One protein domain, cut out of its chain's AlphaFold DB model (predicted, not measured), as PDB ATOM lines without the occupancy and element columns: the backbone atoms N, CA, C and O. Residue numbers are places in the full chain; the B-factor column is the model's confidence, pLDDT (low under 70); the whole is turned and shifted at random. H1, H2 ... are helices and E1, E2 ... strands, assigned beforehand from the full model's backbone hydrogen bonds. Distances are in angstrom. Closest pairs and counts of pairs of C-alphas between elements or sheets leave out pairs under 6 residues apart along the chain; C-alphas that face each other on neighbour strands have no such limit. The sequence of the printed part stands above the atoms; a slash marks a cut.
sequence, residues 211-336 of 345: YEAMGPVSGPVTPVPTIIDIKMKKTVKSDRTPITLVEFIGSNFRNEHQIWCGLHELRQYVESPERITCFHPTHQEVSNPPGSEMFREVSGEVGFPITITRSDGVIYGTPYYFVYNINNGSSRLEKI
ATOM      1  N   TYR A 211      67.519 393.058  23.065       96.00
ATOM      2  CA  TYR A 211      68.077 393.643  24.278       96.00
ATOM      3  C   TYR A 211      68.339 392.547  25.318       96.00
ATOM      4  O   TYR A 211      67.497 391.684  25.533       96.00
ATOM      5  N   GLU A 212      69.510 392.557  25.951       95.00
ATOM      6  CA  GLU A 212      69.909 391.570  26.964       95.00
ATOM      7  C   GLU A 212      69.542 392.091  28.364       95.00
ATOM      8  O   GLU A 212      70.370 392.689  29.050       95.00
ATOM      9  N   ALA A 213      68.280 391.916  28.774       94.44
ATOM     10  CA  ALA A 213      67.730 392.576  29.964       94.44
ATOM     11  C   ALA A 213      68.306 392.059  31.288       94.44
ATOM     12  O   ALA A 213      68.386 392.805  32.261       94.44
ATOM     13  N   MET A 214      68.748 390.801  31.314       93.06
ATOM     14  CA  MET A 214      69.337 390.157  32.495       93.06
ATOM     15  C   MET A 214      70.875 390.149  32.458       93.06
ATOM     16  O   MET A 214      71.517 389.347  33.135       93.06
ATOM     17  N   GLY A 215      71.473 391.047  31.670       91.19
ATOM     18  CA  GLY A 215      72.912 391.097  31.424       91.19
ATOM     19  C   GLY A 215      73.359 390.185  30.271       91.19
ATOM     20  O   GLY A 215      72.531 389.550  29.620       91.19
ATOM     21  N   PRO A 216      74.672 390.134  29.976       90.00
ATOM     22  CA  PRO A 216      75.196 389.400  28.826       90.00
ATOM     23  C   PRO A 216      74.871 387.905  28.890       90.00
ATOM     24  O   PRO A 216      75.238 387.226  29.849       90.00
ATOM     25  N   VAL A 217      74.243 387.367  27.843       90.75
ATOM     26  CA  VAL A 217      73.918 385.931  27.794       90.75
ATOM     27  C   VAL A 217      75.077 385.106  27.218       90.75
ATOM     28  O   VAL A 217      75.936 385.625  26.507       90.75
ATOM     29  N   SER A 218      75.146 383.807  27.498       87.38
ATOM     30  CA  SER A 218      76.258 382.964  27.017       87.38
ATOM     31  C   SER A 218      76.134 382.595  25.531       87.38
ATOM     32  O   SER A 218      77.136 382.487  24.819       87.38
ATOM     33  N   GLY A 219      74.899 382.416  25.051       88.88
ATOM     34  CA  GLY A 219      74.586 382.076  23.663       88.88
ATOM     35  C   GLY A 219      74.472 383.293  22.733       88.88
ATOM     36  O   GLY A 219      74.366 384.435  23.195       88.88
ATOM     37  N   PRO A 220      74.469 383.073  21.404       92.50
ATOM     38  CA  PRO A 220      74.114 384.125  20.455       92.50
ATOM     39  C   PRO A 220      72.641 384.526  20.634       92.50
ATOM     40  O   PRO A 220      71.798 383.698  20.990       92.50
ATOM     41  N   VAL A 221      72.299 385.788  20.363       93.88
ATOM     42  CA  VAL A 221      70.884 386.227  20.319       93.88
ATOM     43  C   VAL A 221      70.167 385.749  19.050       93.88
ATOM     44  O   VAL A 221      68.948 385.794  18.957       93.88
ATOM     45  N   THR A 222      70.919 385.272  18.058       94.81
ATOM     46  CA  THR A 222      70.385 384.721  16.810       94.81
ATOM     47  C   THR A 222      70.095 383.220  16.937       94.81
ATOM     48  O   THR A 222      70.832 382.521  17.638       94.81
ATOM     49  N   PRO A 223      69.107 382.680  16.199       95.19
ATOM     50  CA  PRO A 223      68.260 383.366  15.227       95.19
ATOM     51  C   PRO A 223      67.186 384.228  15.907       95.19
ATOM     52  O   PRO A 223      66.532 383.784  16.845       95.19
ATOM     53  N   VAL A 224      67.014 385.462  15.425       96.75
ATOM     54  CA  VAL A 224      66.040 386.409  15.986       96.75
ATOM     55  C   VAL A 224      64.627 386.006  15.539       96.75
ATOM     56  O   VAL A 224      64.404 385.873  14.326       96.75
ATOM     57  N   PRO A 225      63.667 385.814  16.465       96.88
ATOM     58  CA  PRO A 225      62.280 385.563  16.103       96.88
ATOM     59  C   PRO A 225      61.696 386.791  15.404       96.88
ATOM     60  O   PRO A 225      61.807 387.915  15.893       96.88
ATOM     61  N   THR A 226      61.088 386.583  14.239       93.38
ATOM     62  CA  THR A 226      60.536 387.669  13.416       93.38
ATOM     63  C   THR A 226      59.057 387.420  13.193       93.38
ATOM     64  O   THR A 226      58.683 386.339  12.753       93.38
ATOM     65  N   ILE A 227      58.219 388.423  13.452       94.56
ATOM     66  CA  ILE A 227      56.795 388.388  13.112       94.56
ATOM     67  C   ILE A 227      56.609 389.000  11.722       94.56
ATOM     68  O   ILE A 227      57.035 390.129  11.473       94.56
ATOM     69  N   ILE A 228      55.969 388.248  10.834       91.50
ATOM     70  CA  ILE A 228      55.624 388.663   9.470       91.50
ATOM     71  C   ILE A 228      54.165 389.123   9.421       91.50
ATOM     72  O   ILE A 228      53.862 390.147   8.808       91.50
ATOM     73  N   ASP A 229      53.273 388.382  10.077       93.12
ATOM     74  CA  ASP A 229      51.834 388.637  10.088       93.12
ATOM     75  C   ASP A 229      51.216 388.221  11.431       93.12
ATOM     76  O   ASP A 229      51.754 387.368  12.140       93.12
ATOM     77  N   ILE A 230      50.086 388.826  11.790       94.81
ATOM     78  CA  ILE A 230      49.337 388.516  13.009       94.81
ATOM     79  C   ILE A 230      47.853 388.443  12.657       94.81
ATOM     80  O   ILE A 230      47.264 389.409  12.171       94.81
ATOM     81  N   LYS A 231      47.220 387.308  12.956       92.81
ATOM     82  CA  LYS A 231      45.807 387.059  12.659       92.81
ATOM     83  C   LYS A 231      45.007 386.879  13.939       92.81
ATOM     84  O   LYS A 231      45.253 385.958  14.712       92.81
ATOM     85  N   MET A 232      43.987 387.711  14.140       87.94
ATOM     86  CA  MET A 232      42.997 387.488  15.197       87.94
ATOM     87  C   MET A 232      42.002 386.405  14.761       87.94
ATOM     88  O   MET A 232      41.194 386.613  13.855       87.94
ATOM     89  N   LYS A 233      42.042 385.243  15.414       82.19
ATOM     90  CA  LYS A 233      41.091 384.144  15.221       82.19
ATOM     91  C   LYS A 233      40.003 384.203  16.292       82.19
ATOM     92  O   LYS A 233      40.274 384.119  17.487       82.19
ATOM     93  N   LYS A 234      38.746 384.290  15.864       69.75
ATOM     94  CA  LYS A 234      37.584 384.144  16.751       69.75
ATOM     95  C   LYS A 234      37.089 382.704  16.710       69.75
ATOM     96  O   LYS A 234      36.231 382.389  15.890       69.75
ATOM     97  N   THR A 235      37.586 381.849  17.602       65.25
ATOM     98  CA  THR A 235      37.005 380.513  17.789       65.25
ATOM     99  C   THR A 235      37.254 380.023  19.214       65.25
ATOM    100  O   THR A 235      38.391 379.738  19.558       65.25
ATOM    101  N   VAL A 236      36.222 379.988  20.062       59.22
ATOM    102  CA  VAL A 236      35.416 378.807  20.443       59.22
ATOM    103  C   VAL A 236      34.161 379.344  21.158       59.22
ATOM    104  O   VAL A 236      34.271 380.147  22.083       59.22
ATOM    105  N   LYS A 237      32.961 378.919  20.731       56.81
ATOM    106  CA  LYS A 237      31.769 378.940  21.592       56.81
ATOM    107  C   LYS A 237      31.883 377.720  22.503       56.81
ATOM    108  O   LYS A 237      31.545 376.620  22.088       56.81
ATOM    109  N   SER A 238      32.419 377.908  23.700       50.38
ATOM    110  CA  SER A 238      31.984 377.114  24.843       50.38
ATOM    111  C   SER A 238      31.092 378.033  25.661       50.38
ATOM    112  O   SER A 238      31.234 379.257  25.597       50.38
ATOM    113  N   ASP A 239      30.118 377.457  26.341       62.81
ATOM    114  CA  ASP A 239      28.810 378.052  26.621       62.81
ATOM    115  C   ASP A 239      28.777 379.306  27.529       62.81
ATOM    116  O   ASP A 239      27.708 379.635  28.039       62.81
ATOM    117  N   ARG A 240      29.892 380.029  27.763       61.72
ATOM    118  CA  ARG A 240      29.934 381.213  28.648       61.72
ATOM    119  C   ARG A 240      30.782 382.434  28.252       61.72
ATOM    120  O   ARG A 240      30.515 383.482  28.823       61.72
ATOM    121  N   THR A 241      31.705 382.408  27.284       59.72
ATOM    122  CA  THR A 241      32.388 383.655  26.833       59.72
ATOM    123  C   THR A 241      33.172 383.426  25.539       59.72
ATOM    124  O   THR A 241      33.861 382.412  25.442       59.72
ATOM    125  N   PRO A 242      33.123 384.339  24.547       69.50
ATOM    126  CA  PRO A 242      33.928 384.206  23.338       69.50
ATOM    127  C   PRO A 242      35.418 384.347  23.668       69.50
ATOM    128  O   PRO A 242      35.867 385.399  24.119       69.50
ATOM    129  N   ILE A 243      36.191 383.294  23.406       81.75
ATOM    130  CA  ILE A 243      37.653 383.342  23.487       81.75
ATOM    131  C   ILE A 243      38.192 383.842  22.147       81.75
ATOM    132  O   ILE A 243      37.853 383.305  21.087       81.75
ATOM    133  N   THR A 244      39.032 384.874  22.197       87.94
ATOM    134  CA  THR A 244      39.766 385.366  21.027       87.94
ATOM    135  C   THR A 244      41.193 384.849  21.095       87.94
ATOM    136  O   THR A 244      41.880 385.032  22.099       87.94
ATOM    137  N   LEU A 245      41.627 384.192  20.026       92.06
ATOM    138  CA  LEU A 245      42.996 383.728  19.857       92.06
ATOM    139  C   LEU A 245      43.721 384.647  18.879       92.06
ATOM    140  O   LEU A 245      43.122 385.191  17.950       92.06
ATOM    141  N   VAL A 246      45.021 384.805  19.071       94.31
ATOM    142  CA  VAL A 246      45.893 385.568  18.182       94.31
ATOM    143  C   VAL A 246      46.966 384.636  17.657       94.31
ATOM    144  O   VAL A 246      47.741 384.082  18.429       94.31
ATOM    145  N   GLU A 247      47.001 384.456  16.346       95.62
ATOM    146  CA  GLU A 247      48.018 383.678  15.652       95.62
ATOM    147  C   GLU A 247      49.122 384.619  15.164       95.62
ATOM    148  O   GLU A 247      48.886 385.476  14.314       95.62
ATOM    149  N   PHE A 248      50.329 384.442  15.690       96.81
ATOM    150  CA  PHE A 248      51.546 385.108  15.246       96.81
ATOM    151  C   PHE A 248      52.237 384.228  14.207       96.81
ATOM    152  O   PHE A 248      52.614 383.095  14.502       96.81
ATOM    153  N   ILE A 249      52.403 384.752  12.994       97.06
ATOM    154  CA  ILE A 249      53.022 384.065  11.858       97.06
ATOM    155  C   ILE A 249      54.365 384.725  11.579       97.06
ATOM    156  O   ILE A 249      54.466 385.948  11.466       97.06
ATOM    157  N   GLY A 250      55.409 383.920  11.461       95.50
ATOM    158  CA  GLY A 250      56.761 384.438  11.449       95.50
ATOM    159  C   GLY A 250      57.811 383.394  11.132       95.50
ATOM    160  O   GLY A 250      57.563 382.438  10.404       95.50
ATOM    161  N   SER A 251      58.999 383.598  11.684       94.88
ATOM    162  CA  SER A 251      60.117 382.670  11.577       94.88
ATOM    163  C   SER A 251      60.946 382.655  12.855       94.88
ATOM    164  O   SER A 251      60.948 383.613  13.635       94.88
ATOM    165  N   ASN A 252      61.688 381.563  13.043       96.25
ATOM    166  CA  ASN A 252      62.607 381.336  14.160       96.25
ATOM    167  C   ASN A 252      61.942 381.307  15.545       96.25
ATOM    168  O   ASN A 252      62.607 381.546  16.555       96.25
ATOM    169  N   PHE A 253      60.651 380.989  15.624       97.38
ATOM    170  CA  PHE A 253      60.020 380.706  16.906       97.38
ATOM    171  C   PHE A 253      60.561 379.408  17.515       97.38
ATOM    172  O   PHE A 253      61.038 378.508  16.822       97.38
ATOM    173  N   ARG A 254      60.535 379.337  18.846       95.88
ATOM    174  CA  ARG A 254      61.083 378.241  19.645       95.88
ATOM    175  C   ARG A 254      60.235 378.083  20.895       95.88
ATOM    176  O   ARG A 254      59.640 379.055  21.345       95.88
ATOM    177  N   ASN A 255      60.253 376.895  21.490       95.06
ATOM    178  CA  ASN A 255      59.504 376.607  22.720       95.06
ATOM    179  C   ASN A 255      59.943 377.470  23.917       95.06
ATOM    180  O   ASN A 255      59.175 377.651  24.848       95.06
ATOM    181  N   GLU A 256      61.170 377.997  23.888       94.69
ATOM    182  CA  GLU A 256      61.717 378.904  24.909       94.69
ATOM    183  C   GLU A 256      61.279 380.368  24.749       94.69
ATOM    184  O   GLU A 256      61.624 381.197  25.591       94.69
ATOM    185  N   HIS A 257      60.590 380.709  23.653       97.50
ATOM    186  CA  HIS A 257      60.102 382.062  23.423       97.50
ATOM    187  C   HIS A 257      58.765 382.288  24.115       97.50
ATOM    188  O   HIS A 257      57.885 381.439  24.028       97.50
ATOM    189  N   GLN A 258      58.594 383.463  24.711       97.88
ATOM    190  CA  GLN A 258      57.374 383.885  25.388       97.88
ATOM    191  C   GLN A 258      56.924 385.246  24.846       97.88
ATOM    192  O   GLN A 258      57.724 386.177  24.769       97.88
ATOM    193  N   ILE A 259      55.664 385.367  24.434       98.06
ATOM    194  CA  ILE A 259      55.081 386.619  23.947       98.06
ATOM    195  C   ILE A 259      54.542 387.423  25.131       98.06
ATOM    196  O   ILE A 259      53.885 386.887  26.026       98.06
ATOM    197  N   TRP A 260      54.805 388.724  25.111       97.88
ATOM    198  CA  TRP A 260      54.338 389.693  26.096       97.88
ATOM    199  C   TRP A 260      53.530 390.792  25.416       97.88
ATOM    200  O   TRP A 260      53.822 391.173  24.281       97.88
ATOM    201  N   CYS A 261      52.535 391.307  26.130       96.56
ATOM    202  CA  CYS A 261      51.809 392.527  25.801       96.56
ATOM    203  C   CYS A 261      52.062 393.544  26.917       96.56
ATOM    204  O   CYS A 261      51.562 393.390  28.033       96.56
ATOM    205  N   GLY A 262      52.899 394.544  26.640       95.69
ATOM    206  CA  GLY A 262      53.443 395.419  27.670       95.69
ATOM    207  C   GLY A 262      54.188 394.606  28.728       95.69
ATOM    208  O   GLY A 262      55.168 393.932  28.422       95.69
ATOM    209  N   LEU A 263      53.694 394.646  29.963       95.75
ATOM    210  CA  LEU A 263      54.252 393.913  31.105       95.75
ATOM    211  C   LEU A 263      53.468 392.632  31.441       95.75
ATOM    212  O   LEU A 263      53.687 392.030  32.490       95.75
ATOM    213  N   HIS A 264      52.541 392.215  30.575       96.69
ATOM    214  CA  HIS A 264      51.722 391.024  30.773       96.69
ATOM    215  C   HIS A 264      52.175 389.871  29.873       96.69
ATOM    216  O   HIS A 264      52.178 389.981  28.644       96.69
ATOM    217  N   GLU A 265      52.520 388.745  30.491       96.75
ATOM    218  CA  GLU A 265      52.869 387.503  29.807       96.75
ATOM    219  C   GLU A 265      51.625 386.855  29.182       96.75
ATOM    220  O   GLU A 265      50.633 386.592  29.864       96.75
ATOM    221  N   LEU A 266      51.667 386.563  27.879       96.50
ATOM    222  CA  LEU A 266      50.533 385.944  27.198       96.50
ATOM    223  C   LEU A 266      50.513 384.435  27.397       96.50
ATOM    224  O   LEU A 266      51.481 383.730  27.117       96.50
ATOM    225  N   ARG A 267      49.346 383.895  27.744       95.50
ATOM    226  CA  ARG A 267      49.132 382.450  27.636       95.50
ATOM    227  C   ARG A 267      49.244 382.045  26.169       95.50
ATOM    228  O   ARG A 267      48.507 382.565  25.329       95.50
ATOM    229  N   GLN A 268      50.147 381.118  25.873       94.69
ATOM    230  CA  GLN A 268      50.499 380.753  24.505       94.69
ATOM    231  C   GLN A 268      50.766 379.259  24.340       94.69
ATOM    232  O   GLN A 268      50.969 378.528  25.308       94.69
ATOM    233  N   TYR A 269      50.827 378.826  23.087       93.38
ATOM    234  CA  TYR A 269      51.418 377.560  22.692       93.38
ATOM    235  C   TYR A 269      52.158 377.736  21.361       93.38
ATOM    236  O   TYR A 269      51.690 378.415  20.443       93.38
ATOM    237  N   VAL A 270      53.351 377.148  21.275       93.94
ATOM    238  CA  VAL A 270      54.187 377.186  20.070       93.94
ATOM    239  C   VAL A 270      53.784 376.011  19.186       93.94
ATOM    240  O   VAL A 270      53.925 374.859  19.586       93.94
ATOM    241  N   GLU A 271      53.250 376.299  17.999       94.56
ATOM    242  CA  GLU A 271      52.808 375.267  17.051       94.56
ATOM    243  C   GLU A 271      53.974 374.787  16.183       94.56
ATOM    244  O   GLU A 271      54.130 373.593  15.928       94.56
ATOM    245  N   SER A 272      54.798 375.725  15.715       96.56
ATOM    246  CA  SER A 272      55.950 375.456  14.860       96.56
ATOM    247  C   SER A 272      56.964 376.607  14.941       96.56
ATOM    248  O   SER A 272      56.654 377.667  15.491       96.56
ATOM    249  N   PRO A 273      58.160 376.472  14.335       96.88
ATOM    250  CA  PRO A 273      59.102 377.585  14.193       96.88
ATOM    251  C   PRO A 273      58.569 378.796  13.406       96.88
ATOM    252  O   PRO A 273      59.229 379.834  13.361       96.88
ATOM    253  N   GLU A 274      57.394 378.672  12.792       97.31
ATOM    254  CA  GLU A 274      56.744 379.699  11.975       97.31
ATOM    255  C   GLU A 274      55.453 380.223  12.612       97.31
ATOM    256  O   GLU A 274      54.856 381.173  12.101       97.31
ATOM    257  N   ARG A 275      54.995 379.611  13.717       96.94
ATOM    258  CA  ARG A 275      53.709 379.947  14.321       96.94
ATOM    259  C   ARG A 275      53.658 379.800  15.842       96.94
ATOM    260  O   ARG A 275      53.926 378.730  16.388       96.94
ATOM    261  N   ILE A 276      53.207 380.864  16.506       97.25
ATOM    262  CA  ILE A 276      52.810 380.873  17.923       97.25
ATOM    263  C   ILE A 276      51.358 381.334  17.999       97.25
ATOM    264  O   ILE A 276      51.003 382.337  17.385       97.25
ATOM    265  N   THR A 277      50.529 380.650  18.784       95.75
ATOM    266  CA  THR A 277      49.160 381.103  19.052       95.75
ATOM    267  C   THR A 277      49.008 381.479  20.521       95.75
ATOM    268  O   THR A 277      49.429 380.743  21.413       95.75
ATOM    269  N   CYS A 278      48.410 382.643  20.770       95.12
ATOM    270  CA  CYS A 278      48.179 383.204  22.099       95.12
ATOM    271  C   CYS A 278      46.691 383.413  22.371       95.12
ATOM    272  O   CYS A 278      45.895 383.610  21.451       95.12
ATOM    273  N   PHE A 279      46.325 383.460  23.647       93.81
ATOM    274  CA  PHE A 279      45.053 384.034  24.075       93.81
ATOM    275  C   PHE A 279      45.156 385.558  24.012       93.81
ATOM    276  O   PHE A 279      46.108 386.136  24.535       93.81
ATOM    277  N   HIS A 280      44.192 386.213  23.362       93.06
ATOM    278  CA  HIS A 280      44.138 387.671  23.336       93.06
ATOM    279  C   HIS A 280      43.886 388.189  24.761       93.06
ATOM    280  O   HIS A 280      42.854 387.827  25.336       93.06
ATOM    281  N   PRO A 281      44.763 389.029  25.332       93.06
ATOM    282  CA  PRO A 281      44.560 389.520  26.686       93.06
ATOM    283  C   PRO A 281      43.486 390.615  26.707       93.06
ATOM    284  O   PRO A 281      43.273 391.349  25.733       93.06
ATOM    285  N   THR A 282      42.776 390.730  27.818       90.38
ATOM    286  CA  THR A 282      41.850 391.833  28.087       90.38
ATOM    287  C   THR A 282      42.616 393.098  28.479       90.38
ATOM    288  O   THR A 282      43.740 393.022  28.973       90.38
ATOM    289  N   HIS A 283      41.995 394.273  28.318       90.75
ATOM    290  CA  HIS A 283      42.582 395.543  28.774       90.75
ATOM    291  C   HIS A 283      42.956 395.507  30.266       90.75
ATOM    292  O   HIS A 283      43.991 396.031  30.670       90.75
ATOM    293  N   GLN A 284      42.129 394.855  31.087       89.88
ATOM    294  CA  GLN A 284      42.375 394.735  32.519       89.88
ATOM    295  C   GLN A 284      43.619 393.884  32.809       89.88
ATOM    296  O   GLN A 284      44.455 394.284  33.610       89.88
ATOM    297  N   GLU A 285      43.785 392.746  32.129       92.38
ATOM    298  CA  GLU A 285      44.957 391.876  32.309       92.38
ATOM    299  C   GLU A 285      46.276 392.592  31.993       92.38
ATOM    300  O   GLU A 285      47.248 392.401  32.721       92.38
ATOM    301  N   VAL A 286      46.302 393.445  30.963       93.12
ATOM    302  CA  VAL A 286      47.509 394.201  30.572       93.12
ATOM    303  C   VAL A 286      47.738 395.464  31.406       93.12
ATOM    304  O   VAL A 286      48.872 395.923  31.523       93.12
ATOM    305  N   SER A 287      46.690 396.001  32.035       91.62
ATOM    306  CA  SER A 287      46.774 397.212  32.869       91.62
ATOM    307  C   SER A 287      47.053 396.926  34.345       91.62
ATOM    308  O   SER A 287      47.504 397.812  35.060       91.62
ATOM    309  N   ASN A 288      46.781 395.708  34.820       91.81
ATOM    310  CA  ASN A 288      46.989 395.319  36.217       91.81
ATOM    311  C   ASN A 288      48.464 395.225  36.674       91.81
ATOM    312  O   ASN A 288      48.709 395.485  37.855       91.81
ATOM    313  N   PRO A 289      49.437 394.793  35.842       93.38
ATOM    314  CA  PRO A 289      50.830 394.694  36.267       93.38
ATOM    315  C   PRO A 289      51.395 396.049  36.738       93.38
ATOM    316  O   PRO A 289      51.172 397.060  36.070       93.38
ATOM    317  N   PRO A 290      52.159 396.093  37.848       91.88
ATOM    318  CA  PRO A 290      52.837 397.314  38.280       91.88
ATOM    319  C   PRO A 290      53.777 397.843  37.192       91.88
ATOM    320  O   PRO A 290      54.551 397.070  36.626       91.88
ATOM    321  N   GLY A 291      53.735 399.147  36.923       89.94
ATOM    322  CA  GLY A 291      54.503 399.774  35.851       89.94
ATOM    323  C   GLY A 291      53.715 399.949  34.555       89.94
ATOM    324  O   GLY A 291      54.180 400.678  33.684       89.94
ATOM    325  N   SER A 292      52.522 399.357  34.409       89.62
ATOM    326  CA  SER A 292      51.684 399.563  33.219       89.62
ATOM    327  C   SER A 292      51.244 401.023  33.036       89.62
ATOM    328  O   SER A 292      50.934 401.432  31.920       89.62
ATOM    329  N   GLU A 293      51.309 401.850  34.083       86.75
ATOM    330  CA  GLU A 293      51.143 403.306  34.012       86.75
ATOM    331  C   GLU A 293      52.175 404.017  33.113       86.75
ATOM    332  O   GLU A 293      51.964 405.165  32.726       86.75
ATOM    333  N   MET A 294      53.280 403.351  32.752       88.88
ATOM    334  CA  MET A 294      54.270 403.888  31.813       88.88
ATOM    335  C   MET A 294      53.766 403.927  30.364       88.88
ATOM    336  O   MET A 294      54.329 404.651  29.539       88.88
ATOM    337  N   PHE A 295      52.738 403.137  30.031       87.81
ATOM    338  CA  PHE A 295      52.140 403.146  28.702       87.81
ATOM    339  C   PHE A 295      51.211 404.351  28.572       87.81
ATOM    340  O   PHE A 295      50.335 404.591  29.400       87.81
ATOM    341  N   ARG A 296      51.432 405.149  27.527       79.19
ATOM    342  CA  ARG A 296      50.763 406.437  27.369       79.19
ATOM    343  C   ARG A 296      49.356 406.264  26.804       79.19
ATOM    344  O   ARG A 296      49.179 405.646  25.757       79.19
ATOM    345  N   GLU A 297      48.388 406.903  27.453       82.75
ATOM    346  CA  GLU A 297      47.065 407.130  26.881       82.75
ATOM    347  C   GLU A 297      47.103 408.298  25.887       82.75
ATOM    348  O   GLU A 297      47.592 409.390  26.195       82.75
ATOM    349  N   VAL A 298      46.565 408.075  24.690       81.81
ATOM    350  CA  VAL A 298      46.404 409.090  23.649       81.81
ATOM    351  C   VAL A 298      44.974 409.018  23.132       81.81
ATOM    352  O   VAL A 298      44.545 408.000  22.597       81.81
ATOM    353  N   SER A 299      44.222 410.109  23.290       86.25
ATOM    354  CA  SER A 299      42.855 410.238  22.756       86.25
ATOM    355  C   SER A 299      41.877 409.139  23.216       86.25
ATOM    356  O   SER A 299      41.004 408.731  22.452       86.25
ATOM    357  N   GLY A 300      42.000 408.659  24.461       87.38
ATOM    358  CA  GLY A 300      41.148 407.593  25.005       87.38
ATOM    359  C   GLY A 300      41.547 406.174  24.582       87.38
ATOM    360  O   GLY A 300      40.782 405.229  24.806       87.38
ATOM    361  N   GLU A 301      42.718 406.013  23.958       92.12
ATOM    362  CA  GLU A 301      43.317 404.723  23.622       92.12
ATOM    363  C   GLU A 301      44.666 404.534  24.333       92.12
ATOM    364  O   GLU A 301      45.414 405.491  24.519       92.12
ATOM    365  N   VAL A 302      45.000 403.293  24.696       92.31
ATOM    366  CA  VAL A 302      46.310 402.917  25.261       92.31
ATOM    367  C   VAL A 302      46.918 401.806  24.417       92.31
ATOM    368  O   VAL A 302      46.280 400.779  24.172       92.31
ATOM    369  N   GLY A 303      48.156 402.015  23.967       92.94
ATOM    370  CA  GLY A 303      48.921 401.045  23.186       92.94
ATOM    371  C   GLY A 303      49.921 400.277  24.045       92.94
ATOM    372  O   GLY A 303      50.803 400.875  24.656       92.94
ATOM    373  N   PHE A 304      49.834 398.949  24.030       94.88
ATOM    374  CA  PHE A 304      50.788 398.061  24.692       94.88
ATOM    375  C   PHE A 304      51.682 397.376  23.647       94.88
ATOM    376  O   PHE A 304      51.155 396.750  22.719       94.88
ATOM    377  N   PRO A 305      53.020 397.479  23.759       95.12
ATOM    378  CA  PRO A 305      53.939 396.880  22.801       95.12
ATOM    379  C   PRO A 305      53.905 395.361  22.897       95.12
ATOM    380  O   PRO A 305      53.838 394.789  23.985       95.12
ATOM    381  N   ILE A 306      54.022 394.702  21.752       96.44
ATOM    382  CA  ILE A 306      54.207 393.260  21.688       96.44
ATOM    383  C   ILE A 306      55.705 392.974  21.635       96.44
ATOM    384  O   ILE A 306      56.413 393.446  20.739       96.44
ATOM    385  N   THR A 307      56.197 392.169  22.569       97.50
ATOM    386  CA  THR A 307      57.599 391.731  22.608       97.50
ATOM    387  C   THR A 307      57.694 390.223  22.732       97.50
ATOM    388  O   THR A 307      56.787 389.573  23.245       97.50
ATOM    389  N   ILE A 308      58.809 389.659  22.276       98.25
ATOM    390  CA  ILE A 308      59.114 388.238  22.451       98.25
ATOM    391  C   ILE A 308      60.313 388.147  23.379       98.25
ATOM    392  O   ILE A 308      61.329 388.773  23.110       98.25
ATOM    393  N   THR A 309      60.238 387.370  24.447       97.94
ATOM    394  CA  THR A 309      61.376 387.126  25.337       97.94
ATOM    395  C   THR A 309      61.894 385.711  25.167       97.94
ATOM    396  O   THR A 309      61.140 384.809  24.812       97.94
ATOM    397  N   ARG A 310      63.179 385.499  25.440       96.94
ATOM    398  CA  ARG A 310      63.799 384.177  25.568       96.94
ATOM    399  C   ARG A 310      64.025 383.846  27.042       96.94
ATOM    400  O   ARG A 310      64.151 384.746  27.869       96.94
ATOM    401  N   SER A 311      64.104 382.557  27.357       94.69
ATOM    402  CA  SER A 311      64.315 382.016  28.709       94.69
ATOM    403  C   SER A 311      65.539 382.573  29.456       94.69
ATOM    404  O   SER A 311      65.558 382.561  30.683       94.69
ATOM    405  N   ASP A 312      66.545 383.083  28.744       94.44
ATOM    406  CA  ASP A 312      67.764 383.684  29.298       94.44
ATOM    407  C   ASP A 312      67.699 385.218  29.436       94.44
ATOM    408  O   ASP A 312      68.710 385.857  29.722       94.44
ATOM    409  N   GLY A 313      66.522 385.826  29.248       95.06
ATOM    410  CA  GLY A 313      66.300 387.258  29.464       95.06
ATOM    411  C   GLY A 313      66.582 388.152  28.254       95.06
ATOM    412  O   GLY A 313      66.603 389.377  28.395       95.06
ATOM    413  N   VAL A 314      66.788 387.584  27.061       97.19
ATOM    414  CA  VAL A 314      66.830 388.374  25.819       97.19
ATOM    415  C   VAL A 314      65.417 388.807  25.433       97.19
ATOM    416  O   VAL A 314      64.522 387.974  25.322       97.19
ATOM    417  N   ILE A 315      65.225 390.101  25.182       98.06
ATOM    418  CA  ILE A 315      63.976 390.699  24.704       98.06
ATOM    419  C   ILE A 315      64.136 391.053  23.228       98.06
ATOM    420  O   ILE A 315      65.019 391.827  22.873       98.06
ATOM    421  N   TYR A 316      63.263 390.539  22.371       97.88
ATOM    422  CA  TYR A 316      63.148 390.895  20.963       97.88
ATOM    423  C   TYR A 316      61.982 391.868  20.772       97.88
ATOM    424  O   TYR A 316      60.813 391.531  20.989       97.88
ATOM    425  N   GLY A 317      62.312 393.096  20.370       95.38
ATOM    426  CA  GLY A 317      61.329 394.149  20.128       95.38
ATOM    427  C   GLY A 317      60.633 393.976  18.780       95.38
ATOM    428  O   GLY A 317      61.295 393.790  17.755       95.38
ATOM    429  N   THR A 318      59.306 394.094  18.762       94.62
ATOM    430  CA  THR A 318      58.492 394.014  17.538       94.62
ATOM    431  C   THR A 318      57.868 395.384  17.228       94.62
ATOM    432  O   THR A 318      57.770 396.219  18.124       94.62
ATOM    433  N   PRO A 319      57.469 395.667  15.973       91.62
ATOM    434  CA  PRO A 319      56.774 396.912  15.634       91.62
ATOM    435  C   PRO A 319      55.268 396.865  15.951       91.62
ATOM    436  O   PRO A 319      54.534 397.755  15.530       91.62
ATOM    437  N   TYR A 320      54.776 395.807  16.599       93.81
ATOM    438  CA  TYR A 320      53.348 395.582  16.788       93.81
ATOM    439  C   TYR A 320      52.891 395.973  18.188       93.81
ATOM    440  O   TYR A 320      53.603 395.760  19.168       93.81
ATOM    441  N   TYR A 321      51.675 396.500  18.262       94.12
ATOM    442  CA  TYR A 321      51.014 396.936  19.483       94.12
ATOM    443  C   TYR A 321      49.587 396.399  19.518       94.12
ATOM    444  O   TYR A 321      48.905 396.363  18.489       94.12
ATOM    445  N   PHE A 322      49.115 396.041  20.708       93.88
ATOM    446  CA  PHE A 322      47.681 395.975  20.967       93.88
ATOM    447  C   PHE A 322      47.224 397.326  21.498       93.88
ATOM    448  O   PHE A 322      47.688 397.780  22.542       93.88
ATOM    449  N   VAL A 323      46.319 397.967  20.768       93.50
ATOM    450  CA  VAL A 323      45.733 399.250  21.148       93.50
ATOM    451  C   VAL A 323      44.333 399.004  21.669       93.50
ATOM    452  O   VAL A 323      43.513 398.407  20.968       93.50
ATOM    453  N   TYR A 324      44.073 399.447  22.895       93.00
ATOM    454  CA  TYR A 324      42.795 399.299  23.576       93.00
ATOM    455  C   TYR A 324      42.105 400.646  23.692       93.00
ATOM    456  O   TYR A 324      42.708 401.622  24.125       93.00
ATOM    457  N   ASN A 325      40.821 400.680  23.359       91.75
ATOM    458  CA  ASN A 325      39.969 401.821  23.633       91.75
ATOM    459  C   ASN A 325      39.423 401.706  25.059       91.75
ATOM    460  O   ASN A 325      38.716 400.748  25.382       91.75
ATOM    461  N   ILE A 326      39.724 402.684  25.909       86.25
ATOM    462  CA  ILE A 326      39.364 402.635  27.333       86.25
ATOM    463  C   ILE A 326      37.843 402.714  27.524       86.25
ATOM    464  O   ILE A 326      37.294 402.094  28.432       86.25
ATOM    465  N   ASN A 327      37.142 403.434  26.644       84.31
ATOM    466  CA  ASN A 327      35.714 403.708  26.795       84.31
ATOM    467  C   ASN A 327      34.833 402.493  26.482       84.31
ATOM    468  O   ASN A 327      33.791 402.314  27.107       84.31
ATOM    469  N   ASN A 328      35.215 401.677  25.495       83.50
ATOM    470  CA  ASN A 328      34.402 400.539  25.050       83.50
ATOM    471  C   ASN A 328      35.103 399.174  25.177       83.50
ATOM    472  O   ASN A 328      34.498 398.153  24.850       83.50
ATOM    473  N   GLY A 329      36.363 399.142  25.624       76.69
ATOM    474  CA  GLY A 329      37.147 397.921  25.826       76.69
ATOM    475  C   GLY A 329      37.518 397.175  24.540       76.69
ATOM    476  O   GLY A 329      38.065 396.072  24.608       76.69
ATOM    477  N   SER A 330      37.217 397.739  23.366       86.94
ATOM    478  CA  SER A 330      37.625 397.160  22.088       86.94
ATOM    479  C   SER A 330      39.135 397.262  21.913       86.94
ATOM    480  O   SER A 330      39.791 398.138  22.477       86.94
ATOM    481  N   SER A 331      39.688 396.339  21.133       90.19
ATOM    482  CA  SER A 331      41.112 396.305  20.830       90.19
ATOM    483  C   SER A 331      41.352 396.119  19.345       90.19
ATOM    484  O   SER A 331      40.551 395.509  18.630       90.19
ATOM    485  N   ARG A 332      42.478 396.656  18.886       91.38
ATOM    486  CA  ARG A 332      42.979 396.491  17.526       91.38
ATOM    487  C   ARG A 332      44.478 396.254  17.556       91.38
ATOM    488  O   ARG A 332      45.177 396.707  18.457       91.38
ATOM    489  N   LEU A 333      44.959 395.544  16.547       91.75
ATOM    490  CA  LEU A 333      46.385 395.436  16.299       91.75
ATOM    491  C   LEU A 333      46.837 396.655  15.495       91.75
ATOM    492  O   LEU A 333      46.237 396.976  14.469       91.75
ATOM    493  N   GLU A 334      47.911 397.294  15.932       90.94
ATOM    494  CA  GLU A 334      48.577 398.354  15.187       90.94
ATOM    495  C   GLU A 334      50.032 397.973  14.923       90.94
ATOM    496  O   GLU A 334      50.689 397.354  15.759       90.94
ATOM    497  N   LYS A 335      50.533 398.322  13.739       89.25
ATOM    498  CA  LYS A 335      51.952 398.223  13.411       89.25
ATOM    499  C   LYS A 335      52.505 399.638  13.331       89.25
ATOM    500  O   LYS A 335      52.219 400.343  12.368       89.25
ATOM    501  N   ILE A 336      53.299 400.021  14.319       79.31
ATOM    502  CA  ILE A 336      53.976 401.313  14.350       79.31
ATOM    503  C   ILE A 336      55.371 401.095  13.773       79.31
ATOM    504  O   ILE A 336      56.205 400.409  14.370       79.31
TER     505      ILE A 336
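AT A GLANCE: This is residues 211 to 336 of the 345 residues of the protein "BTD domain-containing protein" of Panagrellus redivivus (UniProt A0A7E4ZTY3). The domain is a sandwich of two four-stranded sheets face to face, E1 E2 E5 E4 and E3 E6 E7 E8, their strands crossed at 37 degrees; the second sheet is curled like part of a barrel. The short helix H1 packs on that curled sheet, while the first stretch, residues 211 to 225, and the loop between E1 and E2 lie toward opposite ends of the longest axis. The 126 printed residues hold eight named strands and one named helix, in the order E1 E2 E3 E4 E5 H1 E6 E7 E8, and the class is mostly strand. Both sheets are antiparallel throughout. The whole is compact, with a radius of gyration of the C-alphas of 15.0 A and spans of 45 by 33 by 23 A.

IN THESE COORDINATES: After residues 211 to 225, E1 runs from C-alpha 226 at (60.536, 387.669, 13.416) to residue 234, 23.5 A, and bends by 54 degrees at residue 229. E2, residues 244 to 251, is 22.6 A long. E3 is residues 257 to 261, E4 residues 268 to 272 and E5 residues 275 to 279. H1, residues 283 to 287, measures 6.1 A. E6, residues 301 to 310, is 29.1 A long. E7, residues 314 to 325, is 30.1 A long and bends by 69 degrees at residue 319. E8, residues 331 to 335, ends at C-alpha 335 (51.952, 398.223, 13.411).

HOW THE PARTS SIT: E1 and E2 form a hairpin, with N 231 and O 247 2.8 A apart. E2 is the antiparallel neighbour of E5, with N 246 and O 278 at 2.8 A. E4 and E5 form a hairpin, with N 269 and O 277 at 2.9 A. In the other sheet, N 260 of E3 is 2.9 A from O 307 of E6. E6, E7 and E8 make a meander, each strand the antiparallel neighbour of the one before, with N 308 and O 316 at 3.0 A and N 323 and O 332 at 2.9 A. Between the sheets, the closest C-alphas of E1 and E7 are those of Ile 227 and Thr 318, 7.4 A apart. H1 is on the curled sheet at a height of 8.3 A; its O i to N i+4 pair is within hydrogen-bond range.

THE WHOLE: The C-alphas of Pro 216 and Asp 239, the two farthest apart, are 47.8 A from each other. The printed part has no cut, and the link from H1 to E6, 13 residues, is long. Mean pLDDT of the printed part is 90.5; residues 234 to 242 are under 70.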